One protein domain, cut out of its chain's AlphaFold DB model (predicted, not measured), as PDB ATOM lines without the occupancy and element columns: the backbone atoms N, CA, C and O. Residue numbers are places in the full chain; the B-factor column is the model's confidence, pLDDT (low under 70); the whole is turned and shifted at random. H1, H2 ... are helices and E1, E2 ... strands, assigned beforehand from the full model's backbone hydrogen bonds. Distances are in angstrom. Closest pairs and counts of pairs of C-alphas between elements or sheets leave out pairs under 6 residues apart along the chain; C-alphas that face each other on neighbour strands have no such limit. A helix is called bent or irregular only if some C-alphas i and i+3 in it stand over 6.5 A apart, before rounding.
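This is residues 98 to 187 of the 188 residues of an uncharacterized protein of Kuenenia stuttgartiensis (UniProt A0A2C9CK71). A single strongly twisted sheet of six strands makes the body, with its strand E1 sharply bent, and one helix, H1, packs over one face. The two edge strands, E5 and E6, follow each other in the chain, and a long loop, residues 107 to 122, joins E1 to E2. The printed part has 90 residues, with named elements in the order E1, E2, E3, H1, E4, E5, E6; the class is mixed, helices and strands. The sheet runs E5, E4, E1, E2, E3, E6 and is mixed, with E3 and E6 parallel and the other neighbours antiparallel. The whole is compact, with a radius of gyration of the C-alphas of 12.5 A, and rounded, spanning 37 by 29 by 21 A.

In the sheet, E1, residues 98 to 106, E2, residues 123 to 129, and E3, residues 134 to 142, form a meander, each strand the antiparallel neighbour of the one before. E1 and E2 are a hairpin, with N 100 and O 127 at 2.8 A. E2 and E3 are a hairpin too, with N 128 and O 136 at 2.9 A. E6, residues 182 to 187, is parallel to E3 at 36 degrees between their directions, with N 183 and O 137 at 2.8 A. E1 bends by 84 degrees at residue 102, and its pairing is staggered: residues 98 to 104 pair with E2, and residues 105 to 106 pair with E4, residues 164 to 166. E4 and E1 are antiparallel, with N 106 and O 164 at 2.9 A. E5, residues 173 to 175, forms a hairpin with E4, with N 174 and O 165 at 2.9 A. The closest C-alphas of E3 and E5, those of Ile 134 and Ile 175, are 7.3 A apart. H1, residues 148 to 159, is on the sheet at a height over the sheet of 9.4 A. It lies only just over E3, on which 3 of its C-alphas fall, and runs along the strands, at 22 degrees to E3 on the local plane. The closest C-alphas of H1 and E1 are those of Ile 157 and Leu 105, 7.5 A apart. In H1 every O i to N i+4 pair is within hydrogen-bond range.

E1 begins at C-alpha 98 (251.808, 229.932, 155.989) and is 18.9 A long; E2 is 16.6 A and E3 24.6 A. H1 is 16.6 A long, from C-alpha 148 (236.899, 247.063, 171.251). E4 and E5 have three residues each. E6, 15.6 A long, ends at C-alpha 187 (232.315, 231.389, 166.419).

The two C-alphas farthest apart, those of Lys 144 and Thr 170, are 36.9 A apart. The printed part has no cut. The link E1 to E2 is long, with 16 residues. The mean pLDDT of the printed part is 94.8, and no printed residue is under 70.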
ATOM      1  N   LYS A  98     251.488 230.315 154.618       95.94
ATOM      2  CA  LYS A  98     251.808 229.932 155.989       95.94
ATOM      3  C   LYS A  98     250.798 230.541 156.948       95.94
ATOM      4  O   LYS A  98     250.372 231.687 156.788       95.94
ATOM      5  N   ILE A  99     250.443 229.763 157.965       97.00
ATOM      6  CA  ILE A  99     249.586 230.193 159.066       97.00
ATOM      7  C   ILE A  99     250.450 230.235 160.322       97.00
ATOM      8  O   ILE A  99     251.019 229.225 160.733       97.00
ATOM      9  N   PHE A 100     250.540 231.406 160.942       95.69
ATOM     10  CA  PHE A 100     251.298 231.634 162.162       95.69
ATOM     11  C   PHE A 100     250.324 231.780 163.339       95.69
ATOM     12  O   PHE A 100     249.768 232.867 163.528       95.69
ATOM     13  N   PRO A 101     250.097 230.711 164.123       96.12
ATOM     14  CA  PRO A 101     249.248 230.782 165.304       96.12
ATOM     15  C   PRO A 101     249.967 231.535 166.421       96.12
ATOM     16  O   PRO A 101     251.168 231.347 166.594       96.12
ATOM     17  N   GLU A 102     249.246 232.337 167.194       95.94
ATOM     18  CA  GLU A 102     249.699 232.999 168.419       95.94
ATOM     19  C   GLU A 102     251.014 233.791 168.270       95.94
ATOM     20  O   GLU A 102     252.110 233.339 168.628       95.94
ATOM     21  N   ARG A 103     250.931 235.024 167.762       96.88
ATOM     22  CA  ARG A 103     252.108 235.895 167.597       96.88
ATOM     23  C   ARG A 103     251.988 237.204 168.348       96.88
ATOM     24  O   ARG A 103     250.952 237.857 168.320       96.88
ATOM     25  N   TYR A 104     253.079 237.590 169.003       97.75
ATOM     26  CA  TYR A 104     253.199 238.894 169.643       97.75
ATOM     27  C   TYR A 104     253.656 239.958 168.651       97.75
ATOM     28  O   TYR A 104     254.466 239.685 167.765       97.75
ATOM     29  N   LEU A 105     253.172 241.179 168.865       97.81
ATOM     30  CA  LEU A 105     253.676 242.362 168.183       97.81
ATOM     31  C   LEU A 105     255.036 242.782 168.742       97.81
ATOM     32  O   LEU A 105     255.198 242.986 169.951       97.81
ATOM     33  N   CYS A 106     255.999 242.939 167.844       97.94
ATOM     34  CA  CYS A 106     257.374 243.293 168.150       97.94
ATOM     35  C   CYS A 106     257.789 244.598 167.464       97.94
ATOM     36  O   CYS A 106     257.183 245.015 166.474       97.94
ATOM     37  N   ASP A 107     258.841 245.221 167.987       98.19
ATOM     38  CA  ASP A 107     259.566 246.289 167.307       98.19
ATOM     39  C   ASP A 107     260.519 245.726 166.239       98.19
ATOM     40  O   ASP A 107     260.611 244.512 166.023       98.19
ATOM     41  N   LYS A 108     261.221 246.624 165.544       97.44
ATOM     42  CA  LYS A 108     262.162 246.280 164.468       97.44
ATOM     43  C   LYS A 108     263.400 245.519 164.971       97.44
ATOM     44  O   LYS A 108     264.082 244.884 164.175       97.44
ATOM     45  N   GLU A 109     263.685 245.570 166.271       97.12
ATOM     46  CA  GLU A 109     264.707 244.766 166.952       97.12
ATOM     47  C   GLU A 109     264.152 243.411 167.438       97.12
ATOM     48  O   GLU A 109     264.888 242.541 167.913       97.12
ATOM     49  N   GLY A 110     262.841 243.203 167.303       96.69
ATOM     50  CA  GLY A 110     262.143 241.974 167.639       96.69
ATOM     51  C   GLY A 110     261.784 241.849 169.116       96.69
ATOM     52  O   GLY A 110     261.455 240.750 169.577       96.69
ATOM     53  N   LYS A 111     261.857 242.936 169.880       97.75
ATOM     54  CA  LYS A 111     261.397 242.980 171.263       97.75
ATOM     55  C   LYS A 111     259.888 243.199 171.281       97.75
ATOM     56  O   LYS A 111     259.351 244.017 170.542       97.75
ATOM     57  N   ILE A 112     259.200 242.465 172.156       98.00
ATOM     58  CA  ILE A 112     257.748 242.586 172.322       98.00
ATOM     59  C   ILE A 112     257.408 244.002 172.790       98.00
ATOM     60  O   ILE A 112     257.871 244.445 173.848       98.00
ATOM     61  N   VAL A 113     256.557 244.676 172.022       98.19
ATOM     62  CA  VAL A 113     256.034 245.996 172.371       98.19
ATOM     63  C   VAL A 113     254.815 245.811 173.268       98.19
ATOM     64  O   VAL A 113     253.978 244.928 173.067       98.19
ATOM     65  N   ARG A 114     254.747 246.629 174.314       97.62
ATOM     66  CA  ARG A 114     253.684 246.594 175.317       97.62
ATOM     67  C   ARG A 114     252.896 247.881 175.249       97.62
ATOM     68  O   ARG A 114     253.480 248.941 175.060       97.62
ATOM     69  N   ASP A 115     251.598 247.776 175.475       96.56
ATOM     70  CA  ASP A 115     250.724 248.930 175.584       96.56
ATOM     71  C   ASP A 115     251.203 249.867 176.700       96.56
ATOM     72  O   ASP A 115     251.616 249.437 177.783       96.56
ATOM     73  N   THR A 116     251.143 251.168 176.452       91.25
ATOM     74  CA  THR A 116     251.513 252.188 177.440       91.25
ATOM     75  C   THR A 116     250.483 252.288 178.550       91.25
ATOM     76  O   THR A 116     250.860 252.575 179.682       91.25
ATOM     77  N   VAL A 117     249.214 252.007 178.240       92.50
ATOM     78  CA  VAL A 117     248.105 252.110 179.193       92.50
ATOM     79  C   VAL A 117     248.013 250.852 180.050       92.50
ATOM     80  O   VAL A 117     248.175 250.932 181.265       92.50
ATOM     81  N   SER A 118     247.799 249.679 179.442       93.19
ATOM     82  CA  SER A 118     247.621 248.441 180.214       93.19
ATOM     83  C   SER A 118     248.927 247.759 180.628       93.19
ATOM     84  O   SER A 118     248.904 246.892 181.496       93.19
ATOM     85  N   ARG A 119     250.070 248.115 180.017       95.25
ATOM     86  CA  ARG A 119     251.377 247.433 180.184       95.25
ATOM     87  C   ARG A 119     251.411 245.988 179.666       95.25
ATOM     88  O   ARG A 119     252.427 245.291 179.797       95.25
ATOM     89  N   GLU A 120     250.345 245.546 179.014       96.19
ATOM     90  CA  GLU A 120     250.234 244.217 178.425       96.19
ATOM     91  C   GLU A 120     250.767 244.185 176.992       96.19
ATOM     92  O   GLU A 120     250.751 245.182 176.274       96.19
ATOM     93  N   ALA A 121     251.195 243.006 176.551       96.88
ATOM     94  CA  ALA A 121     251.462 242.760 175.140       96.88
ATOM     95  C   ALA A 121     250.156 242.456 174.377       96.88
ATOM     96  O   ALA A 121     249.110 242.159 174.973       96.88
ATOM     97  N   ARG A 122     250.232 242.487 173.043       96.38
ATOM     98  CA  ARG A 122     249.174 241.991 172.155       96.38
ATOM     99  C   ARG A 122     249.648 240.725 171.459       96.38
ATOM    100  O   ARG A 122     250.615 240.769 170.703       96.38
ATOM    101  N   ARG A 123     248.953 239.623 171.743       95.94
ATOM    102  CA  ARG A 123     249.041 238.360 171.011       95.94
ATOM    103  C   ARG A 123     247.885 238.303 170.019       95.94
ATOM    104  O   ARG A 123     246.767 238.633 170.407       95.94
ATOM    105  N   ILE A 124     248.182 237.952 168.780       95.69
ATOM    106  CA  ILE A 124     247.228 237.743 167.690       95.69
ATOM    107  C   ILE A 124     247.051 236.240 167.520       95.69
ATOM    108  O   ILE A 124     248.062 235.533 167.471       95.69
ATOM    109  N   ASP A 125     245.809 235.772 167.414       96.44
ATOM    110  CA  ASP A 125     245.498 234.339 167.366       96.44
ATOM    111  C   ASP A 125     246.003 233.693 166.079       96.44
ATOM    112  O   ASP A 125     246.701 232.685 166.139       96.44
ATOM    113  N   PHE A 126     245.736 234.303 164.919       98.00
ATOM    114  CA  PHE A 126     246.261 233.820 163.644       98.00
ATOM    115  C   PHE A 126     246.739 234.955 162.744       98.00
ATOM    116  O   PHE A 126     246.073 235.973 162.554       98.00
ATOM    117  N   LEU A 127     247.893 234.740 162.125       97.38
ATOM    118  CA  LEU A 127     248.366 235.518 160.988       97.38
ATOM    119  C   LEU A 127     248.513 234.594 159.788       97.38
ATOM    120  O   LEU A 127     248.981 233.468 159.928       97.38
ATOM    121  N   ILE A 128     248.139 235.081 158.614       97.56
ATOM    122  CA  ILE A 128     248.268 234.359 157.352       97.56
ATOM    123  C   ILE A 128     249.159 235.183 156.442       97.56
ATOM    124  O   ILE A 128     249.004 236.404 156.352       97.56
ATOM    125  N   GLY A 129     250.084 234.522 155.765       95.38
ATOM    126  CA  GLY A 129     250.996 235.178 154.847       95.38
ATOM    127  C   GLY A 129     251.915 234.194 154.149       95.38
ATOM    128  O   GLY A 129     251.563 233.036 153.937       95.38
ATOM    129  N   THR A 130     253.105 234.671 153.825       93.06
ATOM    130  CA  THR A 130     254.225 233.897 153.288       93.06
ATOM    131  C   THR A 130     255.456 234.138 154.166       93.06
ATOM    132  O   THR A 130     255.388 234.862 155.159       93.06
ATOM    133  N   ASP A 131     256.614 233.596 153.789       85.94
ATOM    134  CA  ASP A 131     257.887 233.917 154.457       85.94
ATOM    135  C   ASP A 131     258.308 235.389 154.317       85.94
ATOM    136  O   ASP A 131     259.240 235.835 154.980       85.94
ATOM    137  N   ARG A 132     257.648 236.158 153.442       89.06
ATOM    138  CA  ARG A 132     258.043 237.534 153.112       89.06
ATOM    139  C   ARG A 132     257.046 238.583 153.571       89.06
ATOM    140  O   ARG A 132     257.442 239.717 153.827       89.06
ATOM    141  N   GLU A 133     255.768 238.232 153.647       94.06
ATOM    142  CA  GLU A 133     254.711 239.199 153.926       94.06
ATOM    143  C   GLU A 133     253.556 238.593 154.717       94.06
ATOM    144  O   GLU A 133     253.202 237.427 154.547       94.06
ATOM    145  N   ILE A 134     252.936 239.422 155.557       96.81
ATOM    146  CA  ILE A 134     251.644 239.131 156.174       96.81
ATOM    147  C   ILE A 134     250.540 239.633 155.248       96.81
ATOM    148  O   ILE A 134     250.598 240.765 154.779       96.81
ATOM    149  N   MET A 135     249.512 238.811 155.045       96.94
ATOM    150  CA  MET A 135     248.355 239.101 154.195       96.94
ATOM    151  C   MET A 135     247.059 239.270 154.991       96.94
ATOM    152  O   MET A 135     246.190 240.044 154.595       96.94
ATOM    153  N   LYS A 136     246.911 238.558 156.114       97.69
ATOM    154  CA  LYS A 136     245.709 238.622 156.952       97.69
ATOM    155  C   LYS A 136     246.048 238.406 158.425       97.69
ATOM    156  O   LYS A 136     246.999 237.705 158.762       97.69
ATOM    157  N   SER A 137     245.250 239.016 159.294       97.75
ATOM    158  CA  SER A 137     245.304 238.848 160.743       97.75
ATOM    159  C   SER A 137     243.906 238.569 161.275       97.75
ATOM    160  O   SER A 137     242.954 239.220 160.848       97.75
ATOM    161  N   ILE A 138     243.780 237.583 162.158       97.50
ATOM    162  CA  ILE A 138     242.500 237.089 162.665       97.50
ATOM    163  C   ILE A 138     242.582 236.937 164.182       97.50
ATOM    164  O   ILE A 138     243.540 236.377 164.715       97.50
ATOM    165  N   GLU A 139     241.536 237.406 164.852       95.69
ATOM    166  CA  GLU A 139     241.219 237.129 166.248       95.69
ATOM    167  C   GLU A 139     239.963 236.254 166.301       95.69
ATOM    168  O   GLU A 139     238.918 236.631 165.759       95.69
ATOM    169  N   VAL A 140     240.036 235.116 166.983       95.38
ATOM    170  CA  VAL A 140     238.908 234.200 167.152       95.38
ATOM    171  C   VAL A 140     238.231 234.468 168.484       95.38
ATOM    172  O   VAL A 140     238.855 234.634 169.529       95.38
ATOM    173  N   THR A 141     236.903 234.546 168.481       93.69
ATOM    174  CA  THR A 141     236.171 234.814 169.717       93.69
ATOM    175  C   THR A 141     234.739 234.308 169.690       93.69
ATOM    176  O   THR A 141     234.239 233.879 168.652       93.69
ATOM    177  N   SER A 142     234.066 234.361 170.841       92.06
ATOM    178  CA  SER A 142     232.657 233.997 170.934       92.06
ATOM    179  C   SER A 142     231.758 235.056 170.288       92.06
ATOM    180  O   SER A 142     232.119 236.228 170.138       92.06
ATOM    181  N   GLU A 143     230.540 234.661 169.931       90.81
ATOM    182  CA  GLU A 143     229.578 235.518 169.224       90.81
ATOM    183  C   GLU A 143     229.312 236.871 169.891       90.81
ATOM    184  O   GLU A 143     229.075 237.865 169.210       90.81
ATOM    185  N   LYS A 144     229.380 236.931 171.222       89.06
ATOM    186  CA  LYS A 144     228.970 238.110 171.996       89.06
ATOM    187  C   LYS A 144     230.109 238.763 172.774       89.06
ATOM    188  O   LYS A 144     229.870 239.735 173.482       89.06
ATOM    189  N   ALA A 145     231.336 238.254 172.664       87.50
ATOM    190  CA  ALA A 145     232.464 238.824 173.392       87.50
ATOM    191  C   ALA A 145     232.807 240.240 172.874       87.50
ATOM    192  O   ALA A 145     233.030 240.401 171.664       87.50
ATOM    193  N   PRO A 146     232.887 241.257 173.752       89.44
ATOM    194  CA  PRO A 146     233.385 242.577 173.378       89.44
ATOM    195  C   PRO A 146     234.884 242.504 173.058       89.44
ATOM    196  O   PRO A 146     235.637 241.759 173.693       89.44
ATOM    197  N   LYS A 147     235.325 243.262 172.052       88.81
ATOM    198  CA  LYS A 147     236.706 243.225 171.526       88.81
ATOM    199  C   LYS A 147     237.298 244.605 171.237       88.81
ATOM    200  O   LYS A 147     238.462 244.714 170.861       88.81
ATOM    201  N   GLU A 148     236.546 245.665 171.500       89.62
ATOM    202  CA  GLU A 148     236.899 247.063 171.251       89.62
ATOM    203  C   GLU A 148     238.187 247.443 171.989       89.62
ATOM    204  O   GLU A 148     239.114 248.001 171.405       89.62
ATOM    205  N   MET A 149     238.295 247.051 173.262       88.81
ATOM    206  CA  MET A 149     239.480 247.320 174.081       88.81
ATOM    207  C   MET A 149     240.728 246.592 173.576       88.81
ATOM    208  O   MET A 149     241.836 247.117 173.689       88.81
ATOM    209  N   GLN A 150     240.567 245.391 173.010       86.94
ATOM    210  CA  GLN A 150     241.688 244.631 172.460       86.94
ATOM    211  C   GLN A 150     242.181 245.238 171.144       86.94
ATOM    212  O   GLN A 150     243.392 245.360 170.962       86.94
ATOM    213  N   LEU A 151     241.269 245.688 170.278       92.12
ATOM    214  CA  LEU A 151     241.622 246.403 169.050       92.12
ATOM    215  C   LEU A 151     242.293 247.751 169.347       92.12
ATOM    216  O   LEU A 151     243.334 248.057 168.772       92.12
ATOM    217  N   ALA A 152     241.773 248.518 170.308       93.06
ATOM    218  CA  ALA A 152     242.394 249.775 170.728       93.06
ATOM    219  C   ALA A 152     243.789 249.555 171.342       93.06
ATOM    220  O   ALA A 152     244.697 250.363 171.152       93.06
ATOM    221  N   LYS A 153     243.976 248.452 172.083       94.69
ATOM    222  CA  LYS A 153     245.292 248.044 172.599       94.69
ATOM    223  C   LYS A 153     246.264 247.736 171.462       94.69
ATOM    224  O   LYS A 153     247.418 248.149 171.526       94.69
ATOM    225  N   GLU A 154     245.806 247.013 170.445       95.69
ATOM    226  CA  GLU A 154     246.605 246.735 169.257       95.69
ATOM    227  C   GLU A 154     247.044 248.034 168.582       95.69
ATOM    228  O   GLU A 154     248.239 248.239 168.410       95.69
ATOM    229  N   GLU A 155     246.117 248.948 168.293       95.81
ATOM    230  CA  GLU A 155     246.423 250.223 167.637       95.81
ATOM    231  C   GLU A 155     247.500 251.025 168.377       95.81
ATOM    232  O   GLU A 155     248.510 251.382 167.771       95.81
ATOM    233  N   ARG A 156     247.379 251.185 169.701       96.81
ATOM    234  CA  ARG A 156     248.406 251.867 170.511       96.81
ATOM    235  C   ARG A 156     249.771 251.185 170.450       96.81
ATOM    236  O   ARG A 156     250.798 251.861 170.434       96.81
ATOM    237  N   ILE A 157     249.807 249.852 170.431       97.62
ATOM    238  CA  ILE A 157     251.060 249.097 170.289       97.62
ATOM    239  C   ILE A 157     251.673 249.334 168.905       97.62
ATOM    240  O   ILE A 157     252.887 249.515 168.790       97.62
ATOM    241  N   ARG A 158     250.848 249.385 167.857       96.75
ATOM    242  CA  ARG A 158     251.302 249.644 166.487       96.75
ATOM    243  C   ARG A 158     251.825 251.066 166.306       96.75
ATOM    244  O   ARG A 158     252.870 251.244 165.682       96.75
ATOM    245  N   GLU A 159     251.182 252.057 166.915       96.12
ATOM    246  CA  GLU A 159     251.657 253.450 166.955       96.12
ATOM    247  C   GLU A 159     253.031 253.586 167.634       96.12
ATOM    248  O   GLU A 159     253.830 254.440 167.259       96.12
ATOM    249  N   GLN A 160     253.348 252.702 168.583       96.00
ATOM    250  CA  GLN A 160     254.640 252.662 169.283       96.00
ATOM    251  C   GLN A 160     255.727 251.875 168.543       96.00
ATOM    252  O   GLN A 160     256.819 251.675 169.076       96.00
ATOM    253  N   GLY A 161     255.452 251.414 167.322       96.62
ATOM    254  CA  GLY A 161     256.406 250.648 166.524       96.62
ATOM    255  C   GLY A 161     256.265 249.131 166.641       96.62
ATOM    256  O   GLY A 161     257.087 248.424 166.065       96.62
ATOM    257  N   GLY A 162     255.221 248.623 167.308       97.50
ATOM    258  CA  GLY A 162     254.855 247.202 167.362       97.50
ATOM    259  C   GLY A 162     254.306 246.673 166.033       97.50
ATOM    260  O   GLY A 162     253.177 246.197 165.971       97.50
ATOM    261  N   ASN A 163     255.077 246.818 164.957       97.75
ATOM    262  CA  ASN A 163     254.680 246.535 163.575       97.75
ATOM    263  C   ASN A 163     255.471 245.380 162.959       97.75
ATOM    264  O   ASN A 163     255.566 245.294 161.739       97.75
ATOM    265  N   TYR A 164     256.052 244.509 163.780       97.81
ATOM    266  CA  TYR A 164     256.810 243.354 163.320       97.81
ATOM    267  C   TYR A 164     256.307 242.079 163.973       97.81
ATOM    268  O   TYR A 164     255.862 242.077 165.122       97.81
ATOM    269  N   ILE A 165     256.422 240.985 163.231       97.06
ATOM    270  CA  ILE A 165     256.120 239.634 163.683       97.06
ATOM    271  C   ILE A 165     257.399 238.824 163.597       97.06
ATOM    272  O   ILE A 165     258.061 238.801 162.562       97.06
ATOM    273  N   ARG A 166     257.734 238.143 164.692       95.69
ATOM    274  CA  ARG A 166     258.840 237.190 164.717       95.69
ATOM    275  C   ARG A 166     258.362 235.837 164.197       95.69
ATOM    276  O   ARG A 166     257.452 235.242 164.778       95.69
ATOM    277  N   LEU A 167     258.977 235.356 163.124       92.19
ATOM    278  CA  LEU A 167     258.716 234.031 162.578       92.19
ATOM    279  C   LEU A 167     259.258 232.953 163.529       92.19
ATOM    280  O   LEU A 167     260.376 233.087 164.027       92.19
ATOM    281  N   PRO A 168     258.488 231.888 163.813       87.38
ATOM    282  CA  PRO A 168     258.869 230.879 164.804       87.38
ATOM    283  C   PRO A 168     260.042 230.007 164.340       87.38
ATOM    284  O   PRO A 168     260.866 229.613 165.156       87.38
ATOM    285  N   GLU A 169     260.104 229.704 163.040       86.44
ATOM    286  CA  GLU A 169     261.067 228.769 162.451       86.44
ATOM    287  C   GLU A 169     262.440 229.416 162.278       86.44
ATOM    288  O   GLU A 169     263.459 228.812 162.598       86.44
ATOM    289  N   THR A 170     262.467 230.656 161.791       89.88
ATOM    290  CA  THR A 170     263.705 231.358 161.426       89.88
ATOM    291  C   THR A 170     264.130 232.394 162.464       89.88
ATOM    292  O   THR A 170     265.284 232.811 162.490       89.88
ATOM    293  N   GLY A 171     263.210 232.846 163.322       91.19
ATOM    294  CA  GLY A 171     263.434 233.981 164.218       91.19
ATOM    295  C   GLY A 171     263.489 235.336 163.504       91.19
ATOM    296  O   GLY A 171     263.682 236.353 164.179       91.19
ATOM    297  N   GLU A 172     263.310 235.355 162.178       94.12
ATOM    298  CA  GLU A 172     263.298 236.559 161.351       94.12
ATOM    299  C   GLU A 172     262.099 237.447 161.680       94.12
ATOM    300  O   GLU A 172     261.059 236.986 162.157       94.12
ATOM    301  N   LEU A 173     262.256 238.744 161.426       96.19
ATOM    302  CA  LEU A 173     261.216 239.739 161.640       96.19
ATOM    303  C   LEU A 173     260.624 240.143 160.301       96.19
ATOM    304  O   LEU A 173     261.315 240.714 159.458       96.19
ATOM    305  N   ILE A 174     259.329 239.902 160.142       96.12
ATOM    306  CA  ILE A 174     258.564 240.388 158.998       96.12
ATOM    307  C   ILE A 174     257.698 241.566 159.422       96.12
ATOM    308  O   ILE A 174     257.188 241.616 160.544       96.12
ATOM    309  N   ILE A 175     257.547 242.534 158.522       97.00
ATOM    310  CA  ILE A 175     256.689 243.690 158.761       97.00
ATOM    311  C   ILE A 175     255.244 243.203 158.794       97.00
ATOM    312  O   ILE A 175     254.792 242.506 157.889       97.00
ATOM    313  N   PHE A 176     254.513 243.611 159.823       97.00
ATOM    314  CA  PHE A 176     253.065 243.623 159.816       97.00
ATOM    315  C   PHE A 176     252.636 244.940 159.146       97.00
ATOM    316  O   PHE A 176     252.882 246.013 159.704       97.00
ATOM    317  N   PRO A 177     252.032 244.914 157.947       96.00
ATOM    318  CA  PRO A 177     251.630 246.132 157.248       96.00
ATOM    319  C   PRO A 177     250.548 246.905 158.011       96.00
ATOM    320  O   PRO A 177     249.685 246.304 158.655       96.00
ATOM    321  N   SER A 178     250.581 248.238 157.961       93.69
ATOM    322  CA  SER A 178     249.638 249.112 158.687       93.69
ATOM    323  C   SER A 178     248.220 249.107 158.109       93.69
ATOM    324  O   SER A 178     247.258 249.401 158.822       93.69
ATOM    325  N   ASN A 179     248.081 248.760 156.827       94.50
ATOM    326  CA  ASN A 179     246.798 248.618 156.141       94.50
ATOM    327  C   ASN A 179     246.071 247.314 156.499       94.50
ATOM    328  O   ASN A 179     244.878 247.203 156.225       94.50
ATOM    329  N   ILE A 180     246.756 246.340 157.107       96.12
ATOM    330  CA  ILE A 180     246.126 245.105 157.570       96.12
ATOM    331  C   ILE A 180     245.641 245.314 158.999       96.12
ATOM    332  O   ILE A 180     246.428 245.561 159.916       96.12
ATOM    333  N   LYS A 181     244.326 245.197 159.171       94.69
ATOM    334  CA  LYS A 181     243.651 245.228 160.467       94.69
ATOM    335  C   LYS A 181     243.248 243.810 160.860       94.69
ATOM    336  O   LYS A 181     242.892 243.013 159.996       94.69
ATOM    337  N   THR A 182     243.303 243.517 162.155       96.12
ATOM    338  CA  THR A 182     242.854 242.233 162.698       96.12
ATOM    339  C   THR A 182     241.351 242.067 162.499       96.12
ATOM    340  O   THR A 182     240.550 242.868 162.985       96.12
ATOM    341  N   GLU A 183     240.961 241.020 161.781       96.25
ATOM    342  CA  GLU A 183     239.571 240.630 161.584       96.25
ATOM    343  C   GLU A 183     239.068 239.835 162.787       96.25
ATOM    344  O   GLU A 183     239.732 238.913 163.256       96.25
ATOM    345  N   ILE A 184     237.868 240.150 163.271       95.44
ATOM    346  CA  ILE A 184     237.253 239.399 164.367       95.44
ATOM    347  C   ILE A 184     236.380 238.297 163.778       95.44
ATOM    348  O   ILE A 184     235.330 238.562 163.191       95.44
ATOM    349  N   TRP A 185     236.792 237.052 163.978       96.38
ATOM    350  CA  TRP A 185     236.031 235.873 163.598       96.38
ATOM    351  C   TRP A 185     235.245 235.365 164.799       96.38
ATOM    352  O   TRP A 185     235.786 234.812 165.756       96.38
ATOM    353  N   ARG A 186     233.932 235.572 164.740       94.50
ATOM    354  CA  ARG A 186     233.001 235.122 165.772       94.50
ATOM    355  C   ARG A 186     232.565 233.688 165.484       94.50
ATOM    356  O   ARG A 186     232.175 233.382 164.355       94.50
ATOM    357  N   ARG A 187     232.683 232.811 166.479       92.81
ATOM    358  CA  ARG A 187     232.315 231.389 166.419       92.81
ATOM    359  C   ARG A 187     231.541 231.009 167.684       92.81
ATOM    360  O   ARG A 187     231.788 231.595 168.741       92.81
TER     361      ARG A 187